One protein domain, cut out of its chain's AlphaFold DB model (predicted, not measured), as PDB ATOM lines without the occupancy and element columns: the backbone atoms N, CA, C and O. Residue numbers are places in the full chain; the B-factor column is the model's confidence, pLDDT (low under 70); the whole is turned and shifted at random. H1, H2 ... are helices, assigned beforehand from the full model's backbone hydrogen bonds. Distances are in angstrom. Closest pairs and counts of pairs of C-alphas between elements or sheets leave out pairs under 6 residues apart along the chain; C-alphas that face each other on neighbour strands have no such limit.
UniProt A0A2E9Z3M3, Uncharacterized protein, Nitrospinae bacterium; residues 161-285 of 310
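AT A GLANCE: This is residues 161 to 285 of the 310 residues of an uncharacterized protein of Nitrospinae bacterium (UniProt A0A2E9Z3M3). A crossed bundle of five helices is built round H2, the longest, with H1 and H3 on opposite sides of it, H4 near its beginning and H5 near its end. Short H6 and the final stretch, residues 274 to 285, extend one end of this elongated body. The printed part has 125 residues with six named helices, H1 to H6 in chain order, and no named strand: all helix. It is compact, with a radius of gyration of the C-alphas of 15.0 A, and spans 44 by 28 by 24 A.

HOW THE PARTS SIT: The hub, H2, residues 187 to 207, touches H1, residues 161 to 176, at Ile 172 and Leu 193, closest C-alphas 6.2 A apart; this hairpin has a steep tilt of 44 degrees, opposite ways. H2 also forms a hairpin with H3, residues 210 to 229; the closest C-alphas, of Leu 198 and Met 220, are 6.7 A apart. With residues 187 to 194 alone, H2 touches H4, residues 234 to 246; the closest C-alphas, of Ala 187 and Pro 234, are 5.3 A apart. H2 touches H5, residues 249 to 263, the same way at a steep tilt of 42 degrees; the closest C-alphas, of Ala 207 and Ala 256, are 5.8 A apart. H5 touches H6, residues 268 to 273, with residues 257 to 262 alone; the closest C-alphas, of Glu 258 and Ile 268, are 6.0 A apart. H1 and H3 are apart. Every O i to N i+4 pair is within hydrogen-bond range in H4, against 9 of 12 in H1, 15 of 17 in H2, 14 of 16 in H3, 9 of 11 in H5 and 0 of 2 in H6, where 1 of 3 O i to N i+3 pairs is.

IN THESE COORDINATES: H2 measures 30.4 A from C-alpha 187 at (29.572, -30.053, 28.303), H3 28.1 A, H5 22.8 A and H1 21.3 A. H6 ends at C-alpha 273, (49.972, -48.205, 9.264).

THE WHOLE: The C-alphas farthest apart, of Glu 235 and Glu 277, are 44.9 A apart. The printed part has no cut, no link is long, and no printed residue has pLDDT under 70.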
ATOM      1  N   VAL A 161      54.788 -31.193  16.331       92.00
ATOM      2  CA  VAL A 161      53.518 -30.464  16.507       92.00
ATOM      3  C   VAL A 161      52.634 -30.660  15.273       92.00
ATOM      4  O   VAL A 161      51.448 -30.966  15.404       92.00
ATOM      5  N   VAL A 162      53.208 -30.547  14.070       91.94
ATOM      6  CA  VAL A 162      52.474 -30.770  12.811       91.94
ATOM      7  C   VAL A 162      52.025 -32.228  12.689       91.94
ATOM      8  O   VAL A 162      50.863 -32.487  12.388       91.94
ATOM      9  N   TYR A 163      52.902 -33.189  12.984       92.00
ATOM     10  CA  TYR A 163      52.545 -34.610  12.961       92.00
ATOM     11  C   TYR A 163      51.440 -34.960  13.974       92.00
ATOM     12  O   TYR A 163      50.465 -35.616  13.610       92.00
ATOM     13  N   ASP A 164      51.538 -34.495  15.225       91.31
ATOM     14  CA  ASP A 164      50.523 -34.782  16.251       91.31
ATOM     15  C   ASP A 164      49.180 -34.090  15.948       91.31
ATOM     16  O   ASP A 164      48.124 -34.551  16.384       91.31
ATOM     17  N   THR A 165      49.185 -33.043  15.113       92.94
ATOM     18  CA  THR A 165      47.955 -32.418  14.604       92.94
ATOM     19  C   THR A 165      47.125 -33.392  13.759       92.94
ATOM     20  O   THR A 165      45.901 -33.388  13.876       92.94
ATOM     21  N   ILE A 166      47.753 -34.301  12.998       94.31
ATOM     22  CA  ILE A 166      47.037 -35.349  12.245       94.31
ATOM     23  C   ILE A 166      46.230 -36.236  13.200       94.31
ATOM     24  O   ILE A 166      45.041 -36.488  13.001       94.31
ATOM     25  N   ARG A 167      46.885 -36.687  14.274       92.06
ATOM     26  CA  ARG A 167      46.273 -37.519  15.312       92.06
ATOM     27  C   ARG A 167      45.104 -36.792  15.973       92.06
ATOM     28  O   ARG A 167      44.043 -37.379  16.158       92.06
ATOM     29  N   ASN A 168      45.293 -35.519  16.311       92.75
ATOM     30  CA  ASN A 168      44.250 -34.689  16.906       92.75
ATOM     31  C   ASN A 168      43.038 -34.508  15.990       92.75
ATOM     32  O   ASN A 168      41.917 -34.602  16.481       92.75
ATOM     33  N   ILE A 169      43.241 -34.313  14.681       95.69
ATOM     34  CA  ILE A 169      42.141 -34.244  13.707       95.69
ATOM     35  C   ILE A 169      41.312 -35.527  13.746       95.69
ATOM     36  O   ILE A 169      40.090 -35.451  13.842       95.69
ATOM     37  N   LYS A 170      41.959 -36.700  13.765       94.44
ATOM     38  CA  LYS A 170      41.245 -37.982  13.880       94.44
ATOM     39  C   LYS A 170      40.407 -38.067  15.161       94.44
ATOM     40  O   LYS A 170      39.272 -38.520  15.091       94.44
ATOM     41  N   VAL A 171      40.926 -37.575  16.292       93.00
ATOM     42  CA  VAL A 171      40.184 -37.527  17.568       93.00
ATOM     43  C   VAL A 171      38.968 -36.603  17.475       93.00
ATOM     44  O   VAL A 171      37.860 -37.030  17.784       93.00
ATOM     45  N   ILE A 172      39.128 -35.348  17.035       94.62
ATOM     46  CA  ILE A 172      37.989 -34.411  16.978       94.62
ATOM     47  C   ILE A 172      36.948 -34.837  15.934       94.62
ATOM     48  O   ILE A 172      35.755 -34.584  16.106       94.62
ATOM     49  N   LYS A 173      37.374 -35.534  14.872       94.75
ATOM     50  CA  LYS A 173      36.489 -36.049  13.826       94.75
ATOM     51  C   LYS A 173      35.536 -37.125  14.343       94.75
ATOM     52  O   LYS A 173      34.436 -37.218  13.816       94.75
ATOM     53  N   GLU A 174      35.857 -37.838  15.426       92.88
ATOM     54  CA  GLU A 174      34.902 -38.747  16.090       92.88
ATOM     55  C   GLU A 174      33.599 -38.048  16.512       92.88
ATOM     56  O   GLU A 174      32.555 -38.688  16.625       92.88
ATOM     57  N   MET A 175      33.654 -36.736  16.763       93.50
ATOM     58  CA  MET A 175      32.509 -35.932  17.198       93.50
ATOM     59  C   MET A 175      32.049 -34.909  16.152       93.50
ATOM     60  O   MET A 175      30.938 -34.391  16.275       93.50
ATOM     61  N   LEU A 176      32.883 -34.601  15.154       95.44
ATOM     62  CA  LEU A 176      32.612 -33.607  14.105       95.44
ATOM     63  C   LEU A 176      32.339 -34.213  12.719       95.44
ATOM     64  O   LEU A 176      32.113 -33.463  11.772       95.44
ATOM     65  N   ASP A 177      32.360 -35.541  12.570       93.88
ATOM     66  CA  ASP A 177      32.015 -36.210  11.310       93.88
ATOM     67  C   ASP A 177      30.553 -35.932  10.933       93.88
ATOM     68  O   ASP A 177      29.625 -36.450  11.555       93.88
ATOM     69  N   MET A 178      30.341 -35.142   9.878       91.50
ATOM     70  CA  MET A 178      29.010 -34.755   9.402       91.50
ATOM     71  C   MET A 178      28.201 -35.940   8.856       91.50
ATOM     72  O   MET A 178      26.983 -35.849   8.712       91.50
ATOM     73  N   ASN A 179      28.861 -37.068   8.565       90.44
ATOM     74  CA  ASN A 179      28.189 -38.303   8.161       90.44
ATOM     75  C   ASN A 179      27.586 -39.060   9.353       90.44
ATOM     76  O   ASN A 179      26.830 -40.015   9.164       90.44
ATOM     77  N   GLN A 180      27.903 -38.645  10.580       89.19
ATOM     78  CA  GLN A 180      27.383 -39.218  11.810       89.19
ATOM     79  C   GLN A 180      26.508 -38.192  12.519       89.19
ATOM     80  O   GLN A 180      26.817 -37.003  12.562       89.19
ATOM     81  N   ARG A 181      25.386 -38.639  13.090       85.69
ATOM     82  CA  ARG A 181      24.551 -37.747  13.902       85.69
ATOM     83  C   ARG A 181      25.296 -37.393  15.194       85.69
ATOM     84  O   ARG A 181      25.794 -38.318  15.838       85.69
ATOM     85  N   PRO A 182      25.299 -36.116  15.620       85.62
ATOM     86  CA  PRO A 182      25.856 -35.721  16.904       85.62
ATOM     87  C   PRO A 182      25.256 -36.550  18.038       85.62
ATOM     88  O   PRO A 182      24.034 -36.642  18.186       85.62
ATOM     89  N   VAL A 183      26.118 -37.165  18.844       83.62
ATOM     90  CA  VAL A 183      25.708 -37.852  20.072       83.62
ATOM     91  C   VAL A 183      25.846 -36.867  21.223       83.62
ATOM     92  O   VAL A 183      26.873 -36.197  21.340       83.62
ATOM     93  N   LYS A 184      24.827 -36.791  22.085       88.88
ATOM     94  CA  LYS A 184      24.870 -35.925  23.267       88.88
ATOM     95  C   LYS A 184      25.990 -36.367  24.215       88.88
ATOM     96  O   LYS A 184      26.051 -37.537  24.595       88.88
ATOM     97  N   ARG A 185      26.856 -35.430  24.599       91.31
ATOM     98  CA  ARG A 185      27.992 -35.611  25.516       91.31
ATOM     99  C   ARG A 185      27.907 -34.635  26.685       91.31
ATOM    100  O   ARG A 185      27.049 -33.751  26.706       91.31
ATOM    101  N   ALA A 186      28.780 -34.809  27.675       93.62
ATOM    102  CA  ALA A 186      28.920 -33.823  28.738       93.62
ATOM    103  C   ALA A 186      29.500 -32.508  28.183       93.62
ATOM    104  O   ALA A 186      30.349 -32.527  27.293       93.62
ATOM    105  N   ALA A 187      29.093 -31.367  28.745       92.94
ATOM    106  CA  ALA A 187      29.572 -30.053  28.303       92.94
ATOM    107  C   ALA A 187      31.105 -29.923  28.367       92.94
ATOM    108  O   ALA A 187      31.713 -29.310  27.495       92.94
ATOM    109  N   ASP A 188      31.752 -30.557  29.350       90.56
ATOM    110  CA  ASP A 188      33.214 -30.571  29.443       90.56
ATOM    111  C   ASP A 188      33.875 -31.281  28.249       90.56
ATOM    112  O   ASP A 188      34.918 -30.828  27.780       90.56
ATOM    113  N   GLU A 189      33.265 -32.346  27.709       93.00
ATOM    114  CA  GLU A 189      33.773 -33.034  26.511       93.00
ATOM    115  C   GLU A 189      33.719 -32.108  25.291       93.00
ATOM    116  O   GLU A 189      34.711 -31.978  24.573       93.00
ATOM    117  N   TYR A 190      32.602 -31.398  25.096       95.12
ATOM    118  CA  TYR A 190      32.487 -30.396  24.034       95.12
ATOM    119  C   TYR A 190      33.494 -29.267  24.214       95.12
ATOM    120  O   TYR A 190      34.193 -28.915  23.272       95.12
ATOM    121  N   LYS A 191      33.647 -28.737  25.429       93.31
ATOM    122  CA  LYS A 191      34.610 -27.669  25.706       93.31
ATOM    123  C   LYS A 191      36.051 -28.085  25.405       93.31
ATOM    124  O   LYS A 191      36.816 -27.273  24.886       93.31
ATOM    125  N   PHE A 192      36.436 -29.327  25.710       90.88
ATOM    126  CA  PHE A 192      37.757 -29.839  25.337       90.88
ATOM    127  C   PHE A 192      37.915 -29.960  23.823       90.88
ATOM    128  O   PHE A 192      38.931 -29.512  23.299       90.88
ATOM    129  N   LEU A 193      36.897 -30.456  23.120       94.56
ATOM    130  CA  LEU A 193      36.909 -30.511  21.661       94.56
ATOM    131  C   LEU A 193      37.019 -29.120  21.022       94.56
ATOM    132  O   LEU A 193      37.823 -28.930  20.116       94.56
ATOM    133  N   LEU A 194      36.253 -28.137  21.501       95.25
ATOM    134  CA  LEU A 194      36.309 -26.756  21.013       95.25
ATOM    135  C   LEU A 194      37.712 -26.159  21.190       95.25
ATOM    136  O   LEU A 194      38.223 -25.478  20.301       95.25
ATOM    137  N   GLN A 195      38.355 -26.448  22.326       92.06
ATOM    138  CA  GLN A 195      39.739 -26.054  22.559       92.06
ATOM    139  C   GLN A 195      40.687 -26.739  21.565       92.06
ATOM    140  O   GLN A 195      41.532 -26.062  20.984       92.06
ATOM    141  N   ASP A 196      40.547 -28.046  21.343       93.06
ATOM    142  CA  ASP A 196      41.387 -28.786  20.399       93.06
ATOM    143  C   ASP A 196      41.216 -28.266  18.963       93.06
ATOM    144  O   ASP A 196      42.211 -28.096  18.259       93.06
ATOM    145  N   VAL A 197      39.995 -27.909  18.546       95.75
ATOM    146  CA  VAL A 197      39.738 -27.293  17.232       95.75
ATOM    147  C   VAL A 197      40.456 -25.952  17.094       95.75
ATOM    148  O   VAL A 197      41.120 -25.741  16.081       95.75
ATOM    149  N   LEU A 198      40.393 -25.070  18.100       94.50
ATOM    150  CA  LEU A 198      41.138 -23.803  18.073       94.50
ATOM    151  C   LEU A 198      42.646 -24.040  17.938       94.50
ATOM    152  O   LEU A 198      43.314 -23.379  17.142       94.50
ATOM    153  N   ILE A 199      43.185 -24.994  18.703       91.75
ATOM    154  CA  ILE A 199      44.608 -25.341  18.655       91.75
ATOM    155  C   ILE A 199      44.987 -25.813  17.248       91.75
ATOM    156  O   ILE A 199      45.981 -25.334  16.702       91.75
ATOM    157  N   ILE A 200      44.200 -26.712  16.652       94.75
ATOM    158  CA  ILE A 200      44.443 -27.241  15.305       94.75
ATOM    159  C   ILE A 200      44.340 -26.122  14.266       94.75
ATOM    160  O   ILE A 200      45.263 -25.957  13.473       94.75
ATOM    161  N   TYR A 201      43.272 -25.319  14.294       95.31
ATOM    162  CA  TYR A 201      43.042 -24.242  13.328       95.31
ATOM    163  C   TYR A 201      44.222 -23.274  13.267       95.31
ATOM    164  O   TYR A 201      44.815 -23.076  12.208       95.31
ATOM    165  N   TYR A 202      44.618 -22.712  14.409       92.12
ATOM    166  CA  TYR A 202      45.713 -21.746  14.427       92.12
ATOM    167  C   TYR A 202      47.082 -22.389  14.179       92.12
ATOM    168  O   TYR A 202      47.970 -21.720  13.653       92.12
ATOM    169  N   THR A 203      47.257 -23.675  14.501       91.50
ATOM    170  CA  THR A 203      48.468 -24.423  14.124       91.50
ATOM    171  C   THR A 203      48.551 -24.615  12.613       91.50
ATOM    172  O   THR A 203      49.634 -24.487  12.052       91.50
ATOM    173  N   LEU A 204      47.424 -24.880  11.943       93.69
ATOM    174  CA  LEU A 204      47.364 -25.120  10.500       93.69
ATOM    175  C   LEU A 204      47.169 -23.858   9.665       93.69
ATOM    176  O   LEU A 204      47.258 -23.948   8.447       93.69
ATOM    177  N   ARG A 205      46.943 -22.691  10.278       92.06
ATOM    178  CA  ARG A 205      46.550 -21.448   9.591       92.06
ATOM    179  C   ARG A 205      47.403 -21.108   8.366       92.06
ATOM    180  O   ARG A 205      46.863 -20.667   7.362       92.06
ATOM    181  N   GLY A 206      48.716 -21.342   8.422       90.94
ATOM    182  CA  GLY A 206      49.634 -21.093   7.299       90.94
ATOM    183  C   GLY A 206      49.505 -22.060   6.111       90.94
ATOM    184  O   GLY A 206      50.101 -21.813   5.070       90.94
ATOM    185  N   ALA A 207      48.759 -23.155   6.260       94.06
ATOM    186  CA  ALA A 207      48.507 -24.173   5.240       94.06
ATOM    187  C   ALA A 207      47.025 -24.270   4.831       94.06
ATOM    188  O   ALA A 207      46.689 -25.071   3.961       94.06
ATOM    189  N   LEU A 208      46.136 -23.480   5.442       95.31
ATOM    190  CA  LEU A 208      44.718 -23.457   5.082       95.31
ATOM    191  C   LEU A 208      44.514 -22.789   3.716       95.31
ATOM    192  O   LEU A 208      45.207 -21.830   3.367       95.31
ATOM    193  N   SER A 209      43.533 -23.270   2.948       95.12
ATOM    194  CA  SER A 209      43.157 -22.627   1.689       95.12
ATOM    195  C   SER A 209      42.502 -21.259   1.946       95.12
ATOM    196  O   SER A 209      41.844 -21.081   2.976       95.12
ATOM    197  N   PRO A 210      42.652 -20.278   1.032       96.12
ATOM    198  CA  PRO A 210      42.000 -18.974   1.164       96.12
ATOM    199  C   PRO A 210      40.483 -19.074   1.356       96.12
ATOM    200  O   PRO A 210      39.954 -18.457   2.277       96.12
ATOM    201  N   ASP A 211      39.817 -19.913   0.560       96.62
ATOM    202  CA  ASP A 211      38.366 -20.120   0.620       96.62
ATOM    203  C   ASP A 211      37.929 -20.689   1.979       96.62
ATOM    204  O   ASP A 211      36.946 -20.239   2.569       96.62
ATOM    205  N   PHE A 212      38.685 -21.652   2.525       97.06
ATOM    206  CA  PHE A 212      38.395 -22.191   3.851       97.06
ATOM    207  C   PHE A 212      38.631 -21.149   4.949       97.06
ATOM    208  O   PHE A 212      37.823 -21.048   5.867       97.06
ATOM    209  N   MET A 213      39.700 -20.348   4.859       96.81
ATOM    210  CA  MET A 213      39.960 -19.275   5.825       96.81
ATOM    211  C   MET A 213      38.869 -18.202   5.809       96.81
ATOM    212  O   MET A 213      38.445 -17.772   6.879       96.81
ATOM    213  N   GLU A 214      38.387 -17.787   4.634       97.12
ATOM    214  CA  GLU A 214      37.295 -16.810   4.516       97.12
ATOM    215  C   GLU A 214      36.040 -17.283   5.263       97.12
ATOM    216  O   GLU A 214      35.394 -16.504   5.965       97.12
ATOM    217  N   HIS A 215      35.737 -18.578   5.170       96.88
ATOM    218  CA  HIS A 215      34.614 -19.189   5.867       96.88
ATOM    219  C   HIS A 215      34.866 -19.403   7.372       96.88
ATOM    220  O   HIS A 215      34.004 -19.103   8.198       96.88
ATOM    221  N   ALA A 216      36.037 -19.928   7.742       97.56
ATOM    222  CA  ALA A 216      36.324 -20.386   9.098       97.56
ATOM    223  C   ALA A 216      36.778 -19.266  10.050       97.56
ATOM    224  O   ALA A 216      36.482 -19.336  11.244       97.56
ATOM    225  N   GLU A 217      37.471 -18.227   9.572       97.06
ATOM    226  CA  GLU A 217      38.071 -17.194  10.433       97.06
ATOM    227  C   GLU A 217      37.043 -16.463  11.322       97.06
ATOM    228  O   GLU A 217      37.336 -16.293  12.511       97.06
ATOM    229  N   PRO A 218      35.834 -16.079  10.850       97.69
ATOM    230  CA  PRO A 218      34.817 -15.479  11.718       97.69
ATOM    231  C   PRO A 218      34.363 -16.417  12.846       97.69
ATOM    232  O   PRO A 218      34.213 -15.977  13.986       97.69
ATOM    233  N   ILE A 219      34.200 -17.711  12.547       98.00
ATOM    234  CA  ILE A 219      33.780 -18.739  13.512       98.00
ATOM    235  C   ILE A 219      34.875 -18.940  14.565       98.00
ATOM    236  O   ILE A 219      34.613 -18.894  15.765       98.00
ATOM    237  N   MET A 220      36.122 -19.112  14.120       97.44
ATOM    238  CA  MET A 220      37.268 -19.339  15.004       97.44
ATOM    239  C   MET A 220      37.568 -18.128  15.884       97.44
ATOM    240  O   MET A 220      37.887 -18.290  17.061       97.44
ATOM    241  N   SER A 221      37.439 -16.917  15.338       95.75
ATOM    242  CA  SER A 221      37.679 -15.676  16.077       95.75
ATOM    243  C   SER A 221      36.647 -15.458  17.182       95.75
ATOM    244  O   SER A 221      37.017 -15.096  18.301       95.75
ATOM    245  N   GLU A 222      35.366 -15.708  16.899       96.81
ATOM    246  CA  GLU A 222      34.310 -15.604  17.908       96.81
ATOM    247  C   GLU A 222      34.465 -16.687  18.984       96.81
ATOM    248  O   GLU A 222      34.419 -16.381  20.178       96.81
ATOM    249  N   LEU A 223      34.759 -17.931  18.590       96.19
ATOM    250  CA  LEU A 223      35.036 -19.014  19.533       96.19
ATOM    251  C   LEU A 223      36.233 -18.681  20.439       96.19
ATOM    252  O   LEU A 223      36.155 -18.834  21.660       96.19
ATOM    253  N   LEU A 224      37.332 -18.177  19.866       93.81
ATOM    254  CA  LEU A 224      38.508 -17.754  20.625       93.81
ATOM    255  C   LEU A 224      38.156 -16.663  21.640       93.81
ATOM    256  O   LEU A 224      38.557 -16.752  22.802       93.81
ATOM    257  N   LYS A 225      37.389 -15.651  21.224       93.19
ATOM    258  CA  LYS A 225      36.928 -14.580  22.109       93.19
ATOM    259  C   LYS A 225      36.110 -15.135  23.277       93.19
ATOM    260  O   LYS A 225      36.436 -14.841  24.425       93.19
ATOM    261  N   LYS A 226      35.141 -16.017  23.014       93.69
ATOM    262  CA  LYS A 226      34.348 -16.687  24.063       93.69
ATOM    263  C   LYS A 226      35.226 -17.471  25.046       93.69
ATOM    264  O   LYS A 226      34.975 -17.455  26.250       93.69
ATOM    265  N   PHE A 227      36.294 -18.120  24.576       90.75
ATOM    266  CA  PHE A 227      37.262 -18.776  25.463       90.75
ATOM    267  C   PHE A 227      38.043 -17.796  26.340       90.75
ATOM    268  O   PHE A 227      38.266 -18.094  27.515       90.75
ATOM    269  N   LEU A 228      38.465 -16.658  25.784       88.12
ATOM    270  CA  LEU A 228      39.188 -15.618  26.522       88.12
ATOM    271  C   LEU A 228      38.300 -14.940  27.575       88.12
ATOM    272  O   LEU A 228      38.785 -14.667  28.673       88.12
ATOM    273  N   ASP A 229      37.017 -14.747  27.268       90.00
ATOM    274  CA  ASP A 229      36.022 -14.151  28.168       90.00
ATOM    275  C   ASP A 229      35.524 -15.135  29.250       90.00
ATOM    276  O   ASP A 229      34.953 -14.721  30.259       90.00
ATOM    277  N   GLY A 230      35.791 -16.436  29.082       88.62
ATOM    278  CA  GLY A 230      35.438 -17.491  30.032       88.62
ATOM    279  C   GLY A 230      34.213 -18.301  29.603       88.62
ATOM    280  O   GLY A 230      33.102 -18.097  30.087       88.62
ATOM    281  N   LEU A 231      34.432 -19.298  28.745       89.88
ATOM    282  CA  LEU A 231      33.388 -20.204  28.262       89.88
ATOM    283  C   LEU A 231      32.992 -21.240  29.335       89.88
ATOM    284  O   LEU A 231      33.673 -22.257  29.494       89.88
ATOM    285  N   HIS A 232      31.924 -20.989  30.097       91.69
ATOM    286  CA  HIS A 232      31.453 -21.871  31.185       91.69
ATOM    287  C   HIS A 232      30.006 -22.351  31.047       91.69
ATOM    288  O   HIS A 232      29.648 -23.336  31.688       91.69
ATOM    289  N   ASP A 233      29.194 -21.664  30.246       95.69
ATOM    290  CA  ASP A 233      27.781 -21.984  30.065       95.69
ATOM    291  C   ASP A 233      27.617 -23.243  29.187       95.69
ATOM    292  O   ASP A 233      28.063 -23.227  28.035       95.69
ATOM    293  N   PRO A 234      27.006 -24.332  29.699       96.19
ATOM    294  CA  PRO A 234      26.777 -25.555  28.935       96.19
ATOM    295  C   PRO A 234      25.995 -25.352  27.634       96.19
ATOM    296  O   PRO A 234      26.303 -26.031  26.656       96.19
ATOM    297  N   GLU A 235      25.017 -24.442  27.606       95.69
ATOM    298  CA  GLU A 235      24.193 -24.201  26.414       95.69
ATOM    299  C   GLU A 235      25.017 -23.515  25.323       95.69
ATOM    300  O   GLU A 235      25.011 -23.951  24.174       95.69
ATOM    301  N   VAL A 236      25.818 -22.514  25.704       96.81
ATOM    302  CA  VAL A 236      26.737 -21.826  24.783       96.81
ATOM    303  C   VAL A 236      27.823 -22.779  24.274       96.81
ATOM    304  O   VAL A 236      28.194 -22.733  23.106       96.81
ATOM    305  N   ILE A 237      28.338 -23.667  25.131       97.50
ATOM    306  CA  ILE A 237      29.314 -24.689  24.727       97.50
ATOM    307  C   ILE A 237      28.712 -25.645  23.684       97.50
ATOM    308  O   ILE A 237      29.379 -25.979  22.704       97.50
ATOM    309  N   GLU A 238      27.475 -26.103  23.890       96.50
ATOM    310  CA  GLU A 238      26.782 -26.985  22.944       96.50
ATOM    311  C   GLU A 238      26.474 -26.260  21.622       96.50
ATOM    312  O   GLU A 238      26.674 -26.837  20.554       96.50
ATOM    313  N   GLU A 239      26.075 -24.984  21.673       96.56
ATOM    314  CA  GLU A 239      25.863 -24.141  20.489       96.56
ATOM    315  C   GLU A 239      27.139 -24.012  19.646       96.56
ATOM    316  O   GLU A 239      27.104 -24.245  18.437       96.56
ATOM    317  N   GLU A 240      28.282 -23.716  20.271       97.69
ATOM    318  CA  GLU A 240      29.566 -23.635  19.567       97.69
ATOM    319  C   GLU A 240      29.972 -24.973  18.948       97.69
ATOM    320  O   GLU A 240      30.454 -25.021  17.816       97.69
ATOM    321  N   TYR A 241      29.743 -26.082  19.654       97.06
ATOM    322  CA  TYR A 241      29.988 -27.412  19.101       97.06
ATOM    323  C   TYR A 241      29.146 -27.660  17.840       97.06
ATOM    324  O   TYR A 241      29.683 -28.089  16.812       97.06
ATOM    325  N   LEU A 242      27.847 -27.356  17.891       96.19
ATOM    326  CA  LEU A 242      26.950 -27.501  16.746       96.19
ATOM    327  C   LEU A 242      27.345 -26.568  15.598       96.19
ATOM    328  O   LEU A 242      27.284 -26.977  14.442       96.19
ATOM    329  N   ASN A 243      27.811 -25.357  15.904       97.06
ATOM    330  CA  ASN A 243      28.310 -24.413  14.913       97.06
ATOM    331  C   ASN A 243      29.514 -24.991  14.146       97.06
ATOM    332  O   ASN A 243      29.528 -24.975  12.915       97.06
ATOM    333  N   LEU A 244      30.488 -25.591  14.841       96.88
ATOM    334  CA  LEU A 244      31.615 -26.271  14.188       96.88
ATOM    335  C   LEU A 244      31.177 -27.471  13.341       96.88
ATOM    336  O   LEU A 244      31.686 -27.665  12.234       96.88
ATOM    337  N   TYR A 245      30.247 -28.273  13.867       96.31
ATOM    338  CA  TYR A 245      29.709 -29.453  13.193       96.31
ATOM    339  C   TYR A 245      28.978 -29.073  11.896       96.31
ATOM    340  O   TYR A 245      29.280 -29.607  10.829       96.31
ATOM    341  N   SER A 246      28.052 -28.113  11.960       95.25
ATOM    342  CA  SER A 246      27.235 -27.688  10.820       95.25
ATOM    343  C   SER A 246      28.036 -26.993   9.721       95.25
ATOM    344  O   SER A 246      27.652 -27.082   8.557       95.25
ATOM    345  N   ASN A 247      29.151 -26.348  10.070       96.56
ATOM    346  CA  ASN A 247      30.064 -25.720   9.112       96.56
ATOM    347  C   ASN A 247      31.171 -26.667   8.614       96.56
ATOM    348  O   ASN A 247      32.071 -26.235   7.900       96.56
ATOM    349  N   ALA A 248      31.127 -27.957   8.976       95.94
ATOM    350  CA  ALA A 248      32.053 -28.975   8.475       95.94
ATOM    351  C   ALA A 248      33.547 -28.610   8.680       95.94
ATOM    352  O   ALA A 248      34.410 -29.012   7.898       95.94
ATOM    353  N   ILE A 249      33.864 -27.879   9.758       97.38
ATOM    354  CA  ILE A 249      35.198 -27.295   9.998       97.38
ATOM    355  C   ILE A 249      36.307 -28.352   9.969       97.38
ATOM    356  O   ILE A 249      37.383 -28.112   9.425       97.38
ATOM    357  N   VAL A 250      36.043 -29.544  10.513       96.88
ATOM    358  CA  VAL A 250      37.036 -30.624  10.594       96.88
ATOM    359  C   VAL A 250      37.566 -31.063   9.224       96.88
ATOM    360  O   VAL A 250      38.728 -31.450   9.132       96.88
ATOM    361  N   TYR A 251      36.768 -30.967   8.158       96.38
ATOM    362  CA  TYR A 251      37.182 -31.414   6.825       96.38
ATOM    363  C   TYR A 251      38.167 -30.449   6.172       96.38
ATOM    364  O   TYR A 251      39.137 -30.907   5.581       96.38
ATOM    365  N   GLY A 252      37.989 -29.135   6.339       96.00
ATOM    366  CA  GLY A 252      38.978 -28.169   5.848       96.00
ATOM    367  C   GLY A 252      40.304 -28.246   6.613       96.00
ATOM    368  O   GLY A 252      41.373 -28.097   6.024       96.00
ATOM    369  N   LEU A 253      40.256 -28.564   7.916       96.94
ATOM    370  CA  LEU A 253      41.459 -28.848   8.709       96.94
ATOM    371  C   LEU A 253      42.169 -30.127   8.232       96.94
ATOM    372  O   LEU A 253      43.394 -30.155   8.147       96.94
ATOM    373  N   GLU A 254      41.409 -31.179   7.920       96.88
ATOM    374  CA  GLU A 254      41.934 -32.440   7.384       96.88
ATOM    375  C   GLU A 254      42.560 -32.255   5.994       96.88
ATOM    376  O   GLU A 254      43.683 -32.707   5.765       96.88
ATOM    377  N   GLU A 255      41.887 -31.532   5.094       95.50
ATOM    378  CA  GLU A 255      42.343 -31.261   3.724       95.50
ATOM    379  C   GLU A 255      43.699 -30.540   3.695       95.50
ATOM    380  O   GLU A 255      44.576 -30.893   2.898       95.50
ATOM    381  N   ALA A 256      43.907 -29.589   4.615       95.44
ATOM    382  CA  ALA A 256      45.159 -28.842   4.746       95.44
ATOM    383  C   ALA A 256      46.383 -29.745   4.998       95.44
ATOM    384  O   ALA A 256      47.511 -29.381   4.654       95.44
ATOM    385  N   LEU A 257      46.176 -30.935   5.572       96.06
ATOM    386  CA  LEU A 257      47.218 -31.944   5.757       96.06
ATOM    387  C   LEU A 257      47.174 -33.034   4.678       96.06
ATOM    388  O   LEU A 257      48.233 -33.487   4.240       96.06
ATOM    389  N   GLU A 258      45.990 -33.453   4.221       95.81
ATOM    390  CA  GLU A 258      45.850 -34.574   3.284       95.81
ATOM    391  C   GLU A 258      46.653 -34.336   2.000       95.81
ATOM    392  O   GLU A 258      47.455 -35.186   1.601       95.81
ATOM    393  N   GLY A 259      46.493 -33.165   1.375       92.62
ATOM    394  CA  GLY A 259      47.131 -32.841   0.099       92.62
ATOM    395  C   GLY A 259      48.659 -32.999   0.130       92.62
ATOM    396  O   GLY A 259      49.205 -33.794  -0.645       92.62
ATOM    397  N   PRO A 260      49.375 -32.285   1.018       95.00
ATOM    398  CA  PRO A 260      50.830 -32.383   1.127       95.00
ATOM    399  C   PRO A 260      51.350 -33.791   1.454       95.00
ATOM    400  O   PRO A 260      52.353 -34.220   0.878       95.00
ATOM    401  N   TYR A 261      50.684 -34.537   2.342       96.81
ATOM    402  CA  TYR A 261      51.099 -35.900   2.701       96.81
ATOM    403  C   TYR A 261      50.843 -36.908   1.575       96.81
ATOM    404  O   TYR A 261      51.703 -37.748   1.289       96.81
ATOM    405  N   LYS A 262      49.728 -36.771   0.853       96.25
ATOM    406  CA  LYS A 262      49.380 -37.623  -0.291       96.25
ATOM    407  C   LYS A 262      50.384 -37.506  -1.433       96.25
ATOM    408  O   LYS A 262      50.748 -38.524  -2.021       96.25
ATOM    409  N   LYS A 263      50.921 -36.303  -1.696       94.94
ATOM    410  CA  LYS A 263      52.036 -36.094  -2.652       94.94
ATOM    411  C   LYS A 263      53.276 -36.929  -2.296       94.94
ATOM    412  O   LYS A 263      54.054 -37.275  -3.179       94.94
ATOM    413  N   ALA A 264      53.453 -37.267  -1.018       93.62
ATOM    414  CA  ALA A 264      54.547 -38.093  -0.512       93.62
ATOM    415  C   ALA A 264      54.181 -39.582  -0.344       93.62
ATOM    416  O   ALA A 264      54.960 -40.335   0.241       93.62
ATOM    417  N   GLY A 265      53.013 -40.008  -0.841       95.56
ATOM    418  CA  GLY A 265      52.534 -41.387  -0.736       95.56
ATOM    419  C   GLY A 265      52.077 -41.785   0.669       95.56
ATOM    420  O   GLY A 265      52.057 -42.974   0.981       95.56
ATOM    421  N   LEU A 266      51.745 -40.813   1.523       96.56
ATOM    422  CA  LEU A 266      51.253 -41.041   2.879       96.56
ATOM    423  C   LEU A 266      49.786 -40.631   2.985       96.56
ATOM    424  O   LEU A 266      49.407 -39.538   2.574       96.56
ATOM    425  N   ASP A 267      48.976 -41.508   3.563       96.00
ATOM    426  CA  ASP A 267      47.560 -41.266   3.823       96.00
ATOM    427  C   ASP A 267      47.349 -40.962   5.310       96.00
ATOM    428  O   ASP A 267      47.537 -41.823   6.171       96.00
ATOM    429  N   ILE A 268      46.959 -39.726   5.616       95.00
ATOM    430  CA  ILE A 268      46.765 -39.243   6.990       95.00
ATOM    431  C   ILE A 268      45.621 -39.952   7.730       95.00
ATOM    432  O   ILE A 268      45.564 -39.908   8.956       95.00
ATOM    433  N   LEU A 269      44.739 -40.659   7.019       93.56
ATOM    434  CA  LEU A 269      43.673 -41.448   7.634       93.56
ATOM    435  C   LEU A 269      44.191 -42.782   8.191       93.56
ATOM    436  O   LEU A 269      43.542 -43.383   9.049       93.56
ATOM    437  N   THR A 270      45.378 -43.222   7.764       94.44
ATOM    438  CA  THR A 270      45.968 -44.527   8.102       94.44
ATOM    439  C   THR A 270      47.351 -44.416   8.762       94.44
ATOM    440  O   THR A 270      48.201 -45.291   8.588       94.44
ATOM    441  N   VAL A 271      47.580 -43.367   9.568       93.62
ATOM    442  CA  VAL A 271      48.834 -43.107  10.323       93.62
ATOM    443  C   VAL A 271      49.337 -44.319  11.117       93.62
ATOM    444  O   VAL A 271      50.541 -44.565  11.214       93.62
ATOM    445  N   GLU A 272      48.423 -45.121  11.652       95.38
ATOM    446  CA  GLU A 272      48.699 -46.346  12.399       95.38
ATOM    447  C   GLU A 272      49.491 -47.371  11.570       95.38
ATOM    448  O   GLU A 272      50.249 -48.168  12.129       95.38
ATOM    449  N   ASN A 273      49.343 -47.320  10.242       96.00
ATOM    450  CA  ASN A 273      49.972 -48.205   9.264       96.00
ATOM    451  C   ASN A 273      51.171 -47.565   8.555       96.00
ATOM    452  O   ASN A 273      51.772 -48.203   7.687       96.00
ATOM    453  N   TRP A 274      51.530 -46.324   8.894       95.69
ATOM    454  CA  TRP A 274      52.670 -45.669   8.263       95.69
ATOM    455  C   TRP A 274      53.973 -46.441   8.507       95.69
ATOM    456  O   TRP A 274      54.136 -47.098   9.546       95.69
ATOM    457  N   PRO A 275      54.936 -46.346   7.578       95.88
ATOM    458  CA  PRO A 275      56.284 -46.825   7.830       95.88
ATOM    459  C   PRO A 275      56.878 -46.144   9.073       95.88
ATOM    460  O   PRO A 275      56.655 -44.954   9.307       95.88
ATOM    461  N   VAL A 276      57.630 -46.884   9.890       95.19
ATOM    462  CA  VAL A 276      58.144 -46.366  11.173       95.19
ATOM    463  C   VAL A 276      59.105 -45.193  10.967       95.19
ATOM    464  O   VAL A 276      59.118 -44.242  11.742       95.19
ATOM    465  N   GLU A 277      59.847 -45.188   9.867       93.38
ATOM    466  CA  GLU A 277      60.719 -44.099   9.429       93.38
ATOM    467  C   GLU A 277      59.961 -42.821   9.026       93.38
ATOM    468  O   GLU A 277      60.577 -41.768   8.868       93.38
ATOM    469  N   LYS A 278      58.632 -42.893   8.868       94.44
ATOM    470  CA  LYS A 278      57.751 -41.759   8.549       94.44
ATOM    471  C   LYS A 278      56.973 -41.221   9.752       94.44
ATOM    472  O   LYS A 278      56.256 -40.235   9.603       94.44
ATOM    473  N   ILE A 279      57.130 -41.802  10.943       93.06
ATOM    474  CA  ILE A 279      56.626 -41.188  12.184       93.06
ATOM    475  C   ILE A 279      57.260 -39.800  12.326       93.06
ATOM    476  O   ILE A 279      58.447 -39.654  12.037       93.06
ATOM    477  N   ASN A 280      56.499 -38.777  12.729       91.00
ATOM    478  CA  ASN A 280      57.001 -37.400  12.854       91.00
ATOM    479  C   ASN A 280      57.571 -36.780  11.562       91.00
ATOM    480  O   ASN A 280      58.119 -35.679  11.591       91.00
ATOM    481  N   TRP A 281      57.470 -37.451  10.412       94.50
ATOM    482  CA  TRP A 281      57.923 -36.880   9.153       94.50
ATOM    483  C   TRP A 281      56.886 -35.876   8.649       94.50
ATOM    484  O   TRP A 281      55.691 -36.170   8.602       94.50
ATOM    485  N   VAL A 282      57.355 -34.701   8.232       94.44
ATOM    486  CA  VAL A 282      56.513 -33.621   7.702       94.44
ATOM    487  C   VAL A 282      56.961 -33.271   6.276       94.44
ATOM    488  O   VAL A 282      58.170 -33.146   6.052       94.44
ATOM    489  N   PRO A 283      56.051 -33.120   5.296       95.19
ATOM    490  CA  PRO A 283      56.363 -32.578   3.974       95.19
ATOM    491  C   PRO A 283      57.042 -31.207   4.054       95.19
ATOM    492  O   PRO A 283      56.698 -30.396   4.908       95.19
ATOM    493  N   GLN A 284      57.980 -30.920   3.145       93.62
ATOM    494  CA  GLN A 284      58.734 -29.657   3.154       93.62
ATOM    495  C   GLN A 284      57.819 -28.421   3.118       93.62
ATOM    496  O   GLN A 284      58.000 -27.517   3.926       93.62
ATOM    497  N   GLU A 285      56.795 -28.442   2.261       93.38
ATOM    498  CA  GLU A 285      55.740 -27.419   2.161       93.38
ATOM    499  C   GLU A 285      55.119 -27.076   3.531       93.38
ATOM    500  O   GLU A 285      54.977 -25.908   3.887       93.38
TER     501      GLU A 285